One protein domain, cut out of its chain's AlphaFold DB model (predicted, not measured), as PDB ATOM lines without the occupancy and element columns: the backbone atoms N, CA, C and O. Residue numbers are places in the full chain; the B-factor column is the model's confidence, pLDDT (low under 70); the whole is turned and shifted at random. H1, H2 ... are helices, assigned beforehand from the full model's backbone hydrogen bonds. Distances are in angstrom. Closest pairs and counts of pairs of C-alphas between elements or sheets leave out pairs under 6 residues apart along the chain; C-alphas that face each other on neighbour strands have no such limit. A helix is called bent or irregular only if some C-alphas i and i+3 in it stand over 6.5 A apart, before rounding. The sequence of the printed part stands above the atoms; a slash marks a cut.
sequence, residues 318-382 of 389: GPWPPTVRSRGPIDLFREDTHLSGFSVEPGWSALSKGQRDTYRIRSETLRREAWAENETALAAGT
ATOM      1  N   GLY A 318     -21.348  40.034 -37.967       78.75
ATOM      2  CA  GLY A 318     -22.339  41.108 -37.845       78.75
ATOM      3  C   GLY A 318     -22.440  41.721 -36.445       78.75
ATOM      4  O   GLY A 318     -21.719  41.314 -35.533       78.75
ATOM      5  N   PRO A 319     -23.350  42.694 -36.252       82.94
ATOM      6  CA  PRO A 319     -23.511  43.390 -34.982       82.94
ATOM      7  C   PRO A 319     -24.054  42.481 -33.869       82.94
ATOM      8  O   PRO A 319     -24.840  41.548 -34.097       82.94
ATOM      9  N   TRP A 320     -23.638  42.803 -32.647       88.25
ATOM     10  CA  TRP A 320     -24.133  42.233 -31.394       88.25
ATOM     11  C   TRP A 320     -25.310  43.064 -30.849       88.25
ATOM     12  O   TRP A 320     -25.447  44.229 -31.234       88.25
ATOM     13  N   PRO A 321     -26.157  42.507 -29.964       86.94
ATOM     14  CA  PRO A 321     -27.178  43.290 -29.271       86.94
ATOM     15  C   PRO A 321     -26.529  44.399 -28.428       86.94
ATOM     16  O   PRO A 321     -25.502  44.145 -27.798       86.94
ATOM     17  N   PRO A 322     -27.124  45.603 -28.334       77.75
ATOM     18  CA  PRO A 322     -26.527  46.734 -27.609       77.75
ATOM     19  C   PRO A 322     -26.394  46.494 -26.096       77.75
ATOM     20  O   PRO A 322     -25.633  47.177 -25.418       77.75
ATOM     21  N   THR A 323     -27.135  45.522 -25.566       79.94
ATOM     22  CA  THR A 323     -27.167  45.100 -24.160       79.94
ATOM     23  C   THR A 323     -26.106  44.050 -23.809       79.94
ATOM     24  O   THR A 323     -25.940  43.730 -22.634       79.94
ATOM     25  N   VAL A 324     -25.382  43.500 -24.795       83.19
ATOM     26  CA  VAL A 324     -24.473  42.358 -24.607       83.19
ATOM     27  C   VAL A 324     -23.072  42.689 -25.118       83.19
ATOM     28  O   VAL A 324     -22.881  43.093 -26.263       83.19
ATOM     29  N   ARG A 325     -22.055  42.458 -24.277       84.75
ATOM     30  CA  ARG A 325     -20.646  42.612 -24.662       84.75
ATOM     31  C   ARG A 325     -20.306  41.677 -25.826       84.75
ATOM     32  O   ARG A 325     -20.403  40.458 -25.689       84.75
ATOM     33  N   SER A 326     -19.831  42.247 -26.932       86.25
ATOM     34  CA  SER A 326     -19.373  41.493 -28.101       86.25
ATOM     35  C   SER A 326     -18.253  40.512 -27.751       86.25
ATOM     36  O   SER A 326     -17.275  40.904 -27.109       86.25
ATOM     37  N   ARG A 327     -18.359  39.262 -28.222       90.06
ATOM     38  CA  ARG A 327     -17.291  38.253 -28.126       90.06
ATOM     39  C   ARG A 327     -16.852  37.803 -29.515       90.06
ATOM     40  O   ARG A 327     -17.392  36.839 -30.063       90.06
ATOM     41  N   GLY A 328     -15.888  38.514 -30.099       92.50
ATOM     42  CA  GLY A 328     -15.323  38.154 -31.397       92.50
ATOM     43  C   GLY A 328     -14.598  36.797 -31.359       92.50
ATOM     44  O   GLY A 328     -14.243  36.313 -30.279       92.50
ATOM     45  N   PRO A 329     -14.323  36.166 -32.515       93.94
ATOM     46  CA  PRO A 329     -13.607  34.888 -32.567       93.94
ATOM     47  C   PRO A 329     -12.241  34.927 -31.856       93.94
ATOM     48  O   PRO A 329     -11.894  33.994 -31.131       93.94
ATOM     49  N   ILE A 330     -11.506  36.037 -31.995       92.19
ATOM     50  CA  ILE A 330     -10.243  36.284 -31.279       92.19
ATOM     51  C   ILE A 330     -10.450  36.471 -29.763       92.19
ATOM     52  O   ILE A 330      -9.608  36.015 -28.990       92.19
ATOM     53  N   ASP A 331     -11.546  37.092 -29.313       90.50
ATOM     54  CA  ASP A 331     -11.834  37.240 -27.876       90.50
ATOM     55  C   ASP A 331     -12.085  35.880 -27.216       90.50
ATOM     56  O   ASP A 331     -11.552  35.620 -26.140       90.50
ATOM     57  N   LEU A 332     -12.830  34.992 -27.885       94.38
ATOM     58  CA  LEU A 332     -13.071  33.626 -27.408       94.38
ATOM     59  C   LEU A 332     -11.775  32.806 -27.348       94.38
ATOM     60  O   LEU A 332     -11.537  32.106 -26.369       94.38
ATOM     61  N   PHE A 333     -10.905  32.926 -28.354       95.06
ATOM     62  CA  PHE A 333      -9.581  32.300 -28.322       95.06
ATOM     63  C   PHE A 333      -8.708  32.842 -27.181       95.06
ATOM     64  O   PHE A 333      -8.010  32.074 -26.519       95.06
ATOM     65  N   ARG A 334      -8.757  34.155 -26.922       93.12
ATOM     66  CA  ARG A 334      -8.058  34.795 -25.800       93.12
ATOM     67  C   ARG A 334      -8.555  34.261 -24.454       93.12
ATOM     68  O   ARG A 334      -7.739  33.956 -23.589       93.12
ATOM     69  N   GLU A 335      -9.873  34.130 -24.292       92.38
ATOM     70  CA  GLU A 335     -10.513  33.563 -23.098       92.38
ATOM     71  C   GLU A 335     -10.110  32.093 -22.879       92.38
ATOM     72  O   GLU A 335      -9.618  31.764 -21.800       92.38
ATOM     73  N   ASP A 336     -10.231  31.241 -23.904       95.25
ATOM     74  CA  ASP A 336      -9.937  29.799 -23.822       95.25
ATOM     75  C   ASP A 336      -8.438  29.480 -23.616       95.25
ATOM     76  O   ASP A 336      -8.100  28.424 -23.081       95.25
ATOM     77  N   THR A 337      -7.520  30.353 -24.057       91.31
ATOM     78  CA  THR A 337      -6.059  30.126 -23.952       91.31
ATOM     79  C   THR A 337      -5.372  30.894 -22.826       91.31
ATOM     80  O   THR A 337      -4.177  30.698 -22.603       91.31
ATOM     81  N   HIS A 338      -6.093  31.780 -22.132       88.38
ATOM     82  CA  HIS A 338      -5.559  32.703 -21.120       88.38
ATOM     83  C   HIS A 338      -4.374  33.574 -21.598       88.38
ATOM     84  O   HIS A 338      -3.613  34.103 -20.785       88.38
ATOM     85  N   LEU A 339      -4.209  33.753 -22.913       83.44
ATOM     86  CA  LEU A 339      -3.208  34.657 -23.474       83.44
ATOM     87  C   LEU A 339      -3.634  36.116 -23.265       83.44
ATOM     88  O   LEU A 339      -4.807  36.457 -23.378       83.44
ATOM     89  N   SER A 340      -2.675  37.007 -23.017       76.50
ATOM     90  CA  SER A 340      -2.921  38.446 -22.875       76.50
ATOM     91  C   SER A 340      -1.995  39.276 -23.772       76.50
ATOM     92  O   SER A 340      -0.948  38.809 -24.235       76.50
ATOM     93  N   GLY A 341      -2.419  40.510 -24.065       75.94
ATOM     94  CA  GLY A 341      -1.654  41.482 -24.852       75.94
ATOM     95  C   GLY A 341      -1.163  40.957 -26.209       75.94
ATOM     96  O   GLY A 341      -1.884  40.292 -26.954       75.94
ATOM     97  N   PHE A 342       0.101  41.248 -26.524       69.44
ATOM     98  CA  PHE A 342       0.736  40.987 -27.824       69.44
ATOM     99  C   PHE A 342       0.916  39.498 -28.192       69.44
ATOM    100  O   PHE A 342       1.362  39.186 -29.296       69.44
ATOM    101  N   SER A 343       0.584  38.563 -27.296       75.75
ATOM    102  CA  SER A 343       0.668  37.119 -27.569       75.75
ATOM    103  C   SER A 343      -0.572  36.548 -28.266       75.75
ATOM    104  O   SER A 343      -0.496  35.457 -28.832       75.75
ATOM    105  N   VAL A 344      -1.692  37.281 -28.278       81.12
ATOM    106  CA  VAL A 344      -2.974  36.797 -28.812       81.12
ATOM    107  C   VAL A 344      -2.952  36.670 -30.340       81.12
ATOM    108  O   VAL A 344      -3.278  35.608 -30.864       81.12
ATOM    109  N   GLU A 345      -2.522  37.702 -31.076       82.31
ATOM    110  CA  GLU A 345      -2.519  37.665 -32.551       82.31
ATOM    111  C   GLU A 345      -1.557  36.621 -33.151       82.31
ATOM    112  O   GLU A 345      -1.966  35.920 -34.083       82.31
ATOM    113  N   PRO A 346      -0.321  36.429 -32.635       80.19
ATOM    114  CA  PRO A 346       0.542  35.332 -33.072       80.19
ATOM    115  C   PRO A 346      -0.058  33.953 -32.769       80.19
ATOM    116  O   PRO A 346       0.011  33.066 -33.618       80.19
ATOM    117  N   GLY A 347      -0.678  33.779 -31.594       84.50
ATOM    118  CA  GLY A 347      -1.351  32.532 -31.217       84.50
ATOM    119  C   GLY A 347      -2.524  32.204 -32.140       84.50
ATOM    120  O   GLY A 347      -2.619  31.087 -32.644       84.50
ATOM    121  N   TRP A 348      -3.365  33.197 -32.439       89.94
ATOM    122  CA  TRP A 348      -4.473  33.071 -33.388       89.94
ATOM    123  C   TRP A 348      -3.986  32.763 -34.809       89.94
ATOM    124  O   TRP A 348      -4.542  31.906 -35.494       89.94
ATOM    125  N   SER A 349      -2.917  33.429 -35.253       87.94
ATOM    126  CA  SER A 349      -2.337  33.228 -36.588       87.94
ATOM    127  C   SER A 349      -1.721  31.836 -36.769       87.94
ATOM    128  O   SER A 349      -1.702  31.322 -37.886       87.94
ATOM    129  N   ALA A 350      -1.255  31.214 -35.680       89.44
ATOM    130  CA  ALA A 350      -0.742  29.845 -35.669       89.44
ATOM    131  C   ALA A 350      -1.848  28.770 -35.726       89.44
ATOM    132  O   ALA A 350      -1.548  27.604 -35.991       89.44
ATOM    133  N   LEU A 351      -3.120  29.129 -35.510       89.56
ATOM    134  CA  LEU A 351      -4.238  28.198 -35.654       89.56
ATOM    135  C   LEU A 351      -4.482  27.831 -37.124       89.56
ATOM    136  O   LEU A 351      -4.575  28.690 -38.014       89.56
ATOM    137  N   SER A 352      -4.708  26.537 -37.358       93.56
ATOM    138  CA  SER A 352      -5.195  26.037 -38.644       93.56
ATOM    139  C   SER A 352      -6.531  26.687 -39.028       93.56
ATOM    140  O   SER A 352      -7.295  27.138 -38.169       93.56
ATOM    141  N   LYS A 353      -6.848  26.708 -40.332       90.44
ATOM    142  CA  LYS A 353      -8.102  27.296 -40.832       90.44
ATOM    143  C   LYS A 353      -9.329  26.712 -40.110       90.44
ATOM    144  O   LYS A 353     -10.124  27.483 -39.591       90.44
ATOM    145  N   GLY A 354      -9.408  25.384 -39.968       94.56
ATOM    146  CA  GLY A 354     -10.520  24.712 -39.282       94.56
ATOM    147  C   GLY A 354     -10.641  25.039 -37.786       94.56
ATOM    148  O   GLY A 354     -11.750  25.136 -37.264       94.56
ATOM    149  N   GLN A 355      -9.525  25.284 -37.088       93.12
ATOM    150  CA  GLN A 355      -9.568  25.765 -35.700       93.12
ATOM    151  C   GLN A 355     -10.135  27.188 -35.627       93.12
ATOM    152  O   GLN A 355     -11.004  27.449 -34.799       93.12
ATOM    153  N   ARG A 356      -9.720  28.093 -36.526       94.56
ATOM    154  CA  ARG A 356     -10.301  29.446 -36.608       94.56
ATOM    155  C   ARG A 356     -11.776  29.418 -37.004       94.56
ATOM    156  O   ARG A 356     -12.567  30.132 -36.398       94.56
ATOM    157  N   ASP A 357     -12.167  28.548 -37.934       92.00
ATOM    158  CA  ASP A 357     -13.571  28.330 -38.303       92.00
ATOM    159  C   ASP A 357     -14.413  27.864 -37.103       92.00
ATOM    160  O   ASP A 357     -15.525  28.352 -36.918       92.00
ATOM    161  N   THR A 358     -13.866  27.025 -36.216       95.88
ATOM    162  CA  THR A 358     -14.546  26.622 -34.969       95.88
ATOM    163  C   THR A 358     -14.843  27.825 -34.061       95.88
ATOM    164  O   THR A 358     -15.962  27.967 -33.569       95.88
ATOM    165  N   TYR A 359     -13.878  28.735 -33.877       94.94
ATOM    166  CA  TYR A 359     -14.085  29.970 -33.106       94.94
ATOM    167  C   TYR A 359     -15.055  30.946 -33.790       94.94
ATOM    168  O   TYR A 359     -15.859  31.578 -33.104       94.94
ATOM    169  N   ARG A 360     -15.030  31.046 -35.129       93.06
ATOM    170  CA  ARG A 360     -15.997  31.845 -35.909       93.06
ATOM    171  C   ARG A 360     -17.424  31.329 -35.719       93.06
ATOM    172  O   ARG A 360     -18.306  32.113 -35.385       93.06
ATOM    173  N   ILE A 361     -17.632  30.016 -35.847       94.50
ATOM    174  CA  ILE A 361     -18.932  29.366 -35.623       94.50
ATOM    175  C   ILE A 361     -19.406  29.591 -34.180       94.50
ATOM    176  O   ILE A 361     -20.544  30.000 -33.979       94.50
ATOM    177  N   ARG A 362     -18.539  29.403 -33.175       96.38
ATOM    178  CA  ARG A 362     -18.894  29.622 -31.759       96.38
ATOM    179  C   ARG A 362     -19.273  31.079 -31.465       96.38
ATOM    180  O   ARG A 362     -20.245  31.309 -30.752       96.38
ATOM    181  N   SER A 363     -18.543  32.046 -32.025       95.06
ATOM    182  CA  SER A 363     -18.861  33.479 -31.914       95.06
ATOM    183  C   SER A 363     -20.218  33.806 -32.548       95.06
ATOM    184  O   SER A 363     -21.041  34.471 -31.925       95.06
ATOM    185  N   GLU A 364     -20.499  33.268 -33.738       93.19
ATOM    186  CA  GLU A 364     -21.780  33.456 -34.431       93.19
ATOM    187  C   GLU A 364     -22.959  32.794 -33.695       93.19
ATOM    188  O   GLU A 364     -24.030  33.393 -33.609       93.19
ATOM    189  N   THR A 365     -22.777  31.602 -33.113       95.56
ATOM    190  CA  THR A 365     -23.795  30.959 -32.264       95.56
ATOM    191  C   THR A 365     -24.124  31.823 -31.048       95.56
ATOM    192  O   THR A 365     -25.287  32.172 -30.861       95.56
ATOM    193  N   LEU A 366     -23.110  32.263 -30.290       94.75
ATOM    194  CA  LEU A 366     -23.301  33.141 -29.127       94.75
ATOM    195  C   LEU A 366     -23.970  34.472 -29.508       94.75
ATOM    196  O   LEU A 366     -24.804  34.982 -28.766       94.75
ATOM    197  N   ARG A 367     -23.646  35.028 -30.684       93.38
ATOM    198  CA  ARG A 367     -24.278  36.248 -31.204       93.38
ATOM    199  C   ARG A 367     -25.767  36.038 -31.499       93.38
ATOM    200  O   ARG A 367     -26.569  36.923 -31.207       93.38
ATOM    201  N   ARG A 368     -26.149  34.885 -32.063       91.69
ATOM    202  CA  ARG A 368     -27.556  34.524 -32.331       91.69
ATOM    203  C   ARG A 368     -28.341  34.270 -31.046       91.69
ATOM    204  O   ARG A 368     -29.466  34.744 -30.937       91.69
ATOM    205  N   GLU A 369     -27.741  33.571 -30.087       94.25
ATOM    206  CA  GLU A 369     -28.322  33.332 -28.760       94.25
ATOM    207  C   GLU A 369     -28.578  34.661 -28.035       94.25
ATOM    208  O   GLU A 369     -29.712  34.936 -27.651       94.25
ATOM    209  N   ALA A 370     -27.581  35.550 -27.986       91.25
ATOM    210  CA  ALA A 370     -27.712  36.882 -27.397       91.25
ATOM    211  C   ALA A 370     -28.807  37.740 -28.069       91.25
ATOM    212  O   ALA A 370     -29.518  38.486 -27.393       91.25
ATOM    213  N   TRP A 371     -28.982  37.638 -29.394       91.00
ATOM    214  CA  TRP A 371     -30.090  38.305 -30.092       91.00
ATOM    215  C   TRP A 371     -31.457  37.712 -29.728       91.00
ATOM    216  O   TRP A 371     -32.389  38.478 -29.490       91.00
ATOM    217  N   ALA A 372     -31.582  36.387 -29.622       92.62
ATOM    218  CA  ALA A 372     -32.824  35.732 -29.204       92.62
ATOM    219  C   ALA A 372     -33.205  36.068 -27.747       92.62
ATOM    220  O   ALA A 372     -34.376  36.318 -27.450       92.62
ATOM    221  N   GLU A 373     -32.222  36.142 -26.845       90.50
ATOM    222  CA  GLU A 373     -32.412  36.609 -25.466       90.50
ATOM    223  C   GLU A 373     -32.864  38.073 -25.425       90.50
ATOM    224  O   GLU A 373     -33.839  38.398 -24.747       90.50
ATOM    225  N   ASN A 374     -32.221  38.954 -26.200       87.25
ATOM    226  CA  ASN A 374     -32.587  40.368 -26.271       87.25
ATOM    227  C   ASN A 374     -33.996  40.582 -26.866       87.25
ATOM    228  O   ASN A 374     -34.760  41.390 -26.342       87.25
ATOM    229  N   GLU A 375     -34.384  39.836 -27.907       88.94
ATOM    230  CA  GLU A 375     -35.762  39.844 -28.430       88.94
ATOM    231  C   GLU A 375     -36.775  39.362 -27.376       88.94
ATOM    232  O   GLU A 375     -37.835  39.969 -27.216       88.94
ATOM    233  N   THR A 376     -36.430  38.330 -26.599       89.88
ATOM    234  CA  THR A 376     -37.277  37.816 -25.507       89.88
ATOM    235  C   THR A 376     -37.424  38.838 -24.374       89.88
ATOM    236  O   THR A 376     -38.531  39.053 -23.880       89.88
ATOM    237  N   ALA A 377     -36.341  39.518 -23.986       82.81
ATOM    238  CA  ALA A 377     -36.352  40.552 -22.950       82.81
ATOM    239  C   ALA A 377     -37.188  41.779 -23.355       82.81
ATOM    240  O   ALA A 377     -37.951  42.301 -22.538       82.81
ATOM    241  N   LEU A 378     -37.099  42.196 -24.626       81.69
ATOM    242  CA  LEU A 378     -37.939  43.252 -25.197       81.69
ATOM    243  C   LEU A 378     -39.421  42.847 -25.220       81.69
ATOM    244  O   LEU A 378     -40.273  43.634 -24.808       81.69
ATOM    245  N   ALA A 379     -39.736  41.615 -25.634       80.44
ATOM    246  CA  ALA A 379     -41.108  41.101 -25.656       80.44
ATOM    247  C   ALA A 379     -41.727  40.958 -24.250       80.44
ATOM    248  O   ALA A 379     -42.931  41.148 -24.081       80.44
ATOM    249  N   ALA A 380     -40.912  40.658 -23.234       82.00
ATOM    250  CA  ALA A 380     -41.338  40.560 -21.838       82.00
ATOM    251  C   ALA A 380     -41.481  41.923 -21.126       82.00
ATOM    252  O   ALA A 380     -41.931  41.970 -19.981       82.00
ATOM    253  N   GLY A 381     -41.074  43.033 -21.756       75.25
ATOM    254  CA  GLY A 381     -41.066  44.371 -21.147       75.25
ATOM    255  C   GLY A 381     -40.015  44.567 -20.043       75.25
ATOM    256  O   GLY A 381     -39.878  45.665 -19.505       75.25
ATOM    257  N   THR A 382     -39.237  43.533 -19.715       58.03
ATOM    258  CA  THR A 382     -38.128  43.585 -18.758       58.03
ATOM    259  C   THR A 382     -36.880  44.173 -19.407       58.03
ATOM    260  O   THR A 382     -35.913  43.466 -19.690       58.03
TER     261      THR A 382
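This is residues 318 to 382 of the 389 residues of an uncharacterized protein of Colletotrichum higginsianum (UniProt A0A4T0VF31). One long straight helix, H3, makes the longest axis of this elongated model, and two short helices, H1 and H2, make a small head at the end where H3 begins. H1 packs crosswise on the first part of H3, H2 packs on H1, and residues 318 to 328, with no named element, fold back on themselves beside H3 before they lead into H1. The far end sticks out, with residues 376 to 381 standing free. The printed part has 65 residues with three named helices, in the order H1, H2, H3, and no named strand; the class is all helix. The whole is loose, with a radius of gyration of the C-alphas of 14.3 A, and the C-alphas span 45 by 24 by 17 A along their three main axes.

The printed part begins at Gly 318, with its C-alpha at (-22.339, 41.108, -37.845). H1, residues 329 to 337, begins at C-alpha 329 at (-13.607, 34.888, -32.567) and measures 12.4 A from first to last C-alpha. H2, residues 341 to 349, measures 14.4 A. It is irregular, but only just: C-alphas 342 and 345 are 6.6 A apart. H3, residues 353 to 379, measures 38.9 A, from C-alpha 353 at (-8.102, 27.296, -40.832) to C-alpha 379 at (-41.108, 41.101, -25.656).

H1 touches both other helices. H1 and H3 touch through residues 356 to 363 of H3 alone; their closest C-alphas, those of Pro 329 and Tyr 359, are 5.0 A apart. Their lines are about perpendicular, at 74 degrees. H1 and H2 touch with closest C-alphas at Arg 334 and Val 344, 6.2 A apart, and their lines are only just about perpendicular, at 72 degrees. H2 and H3 are close but not clearly touching, with the closest C-alphas, those of Trp 348 and Arg 356, 7.6 A apart. They run opposite ways at a steep tilt of 66 degrees. In H1 and H3 every O i to N i+4 pair is within hydrogen-bond range; in H2 3 of 5 are.

The two C-alphas farthest apart, those of Ala 350 and Gly 381, are 45.3 A from each other. The first and last printed C-alphas, of Gly 318 and Thr 382, are 24.9 A apart. The printed part has no cut. The links H1 to H2 and H2 to H3 are tight, with 3 residues each. The mean pLDDT of the printed part is 87.8; residues 342 and 382 are under 70.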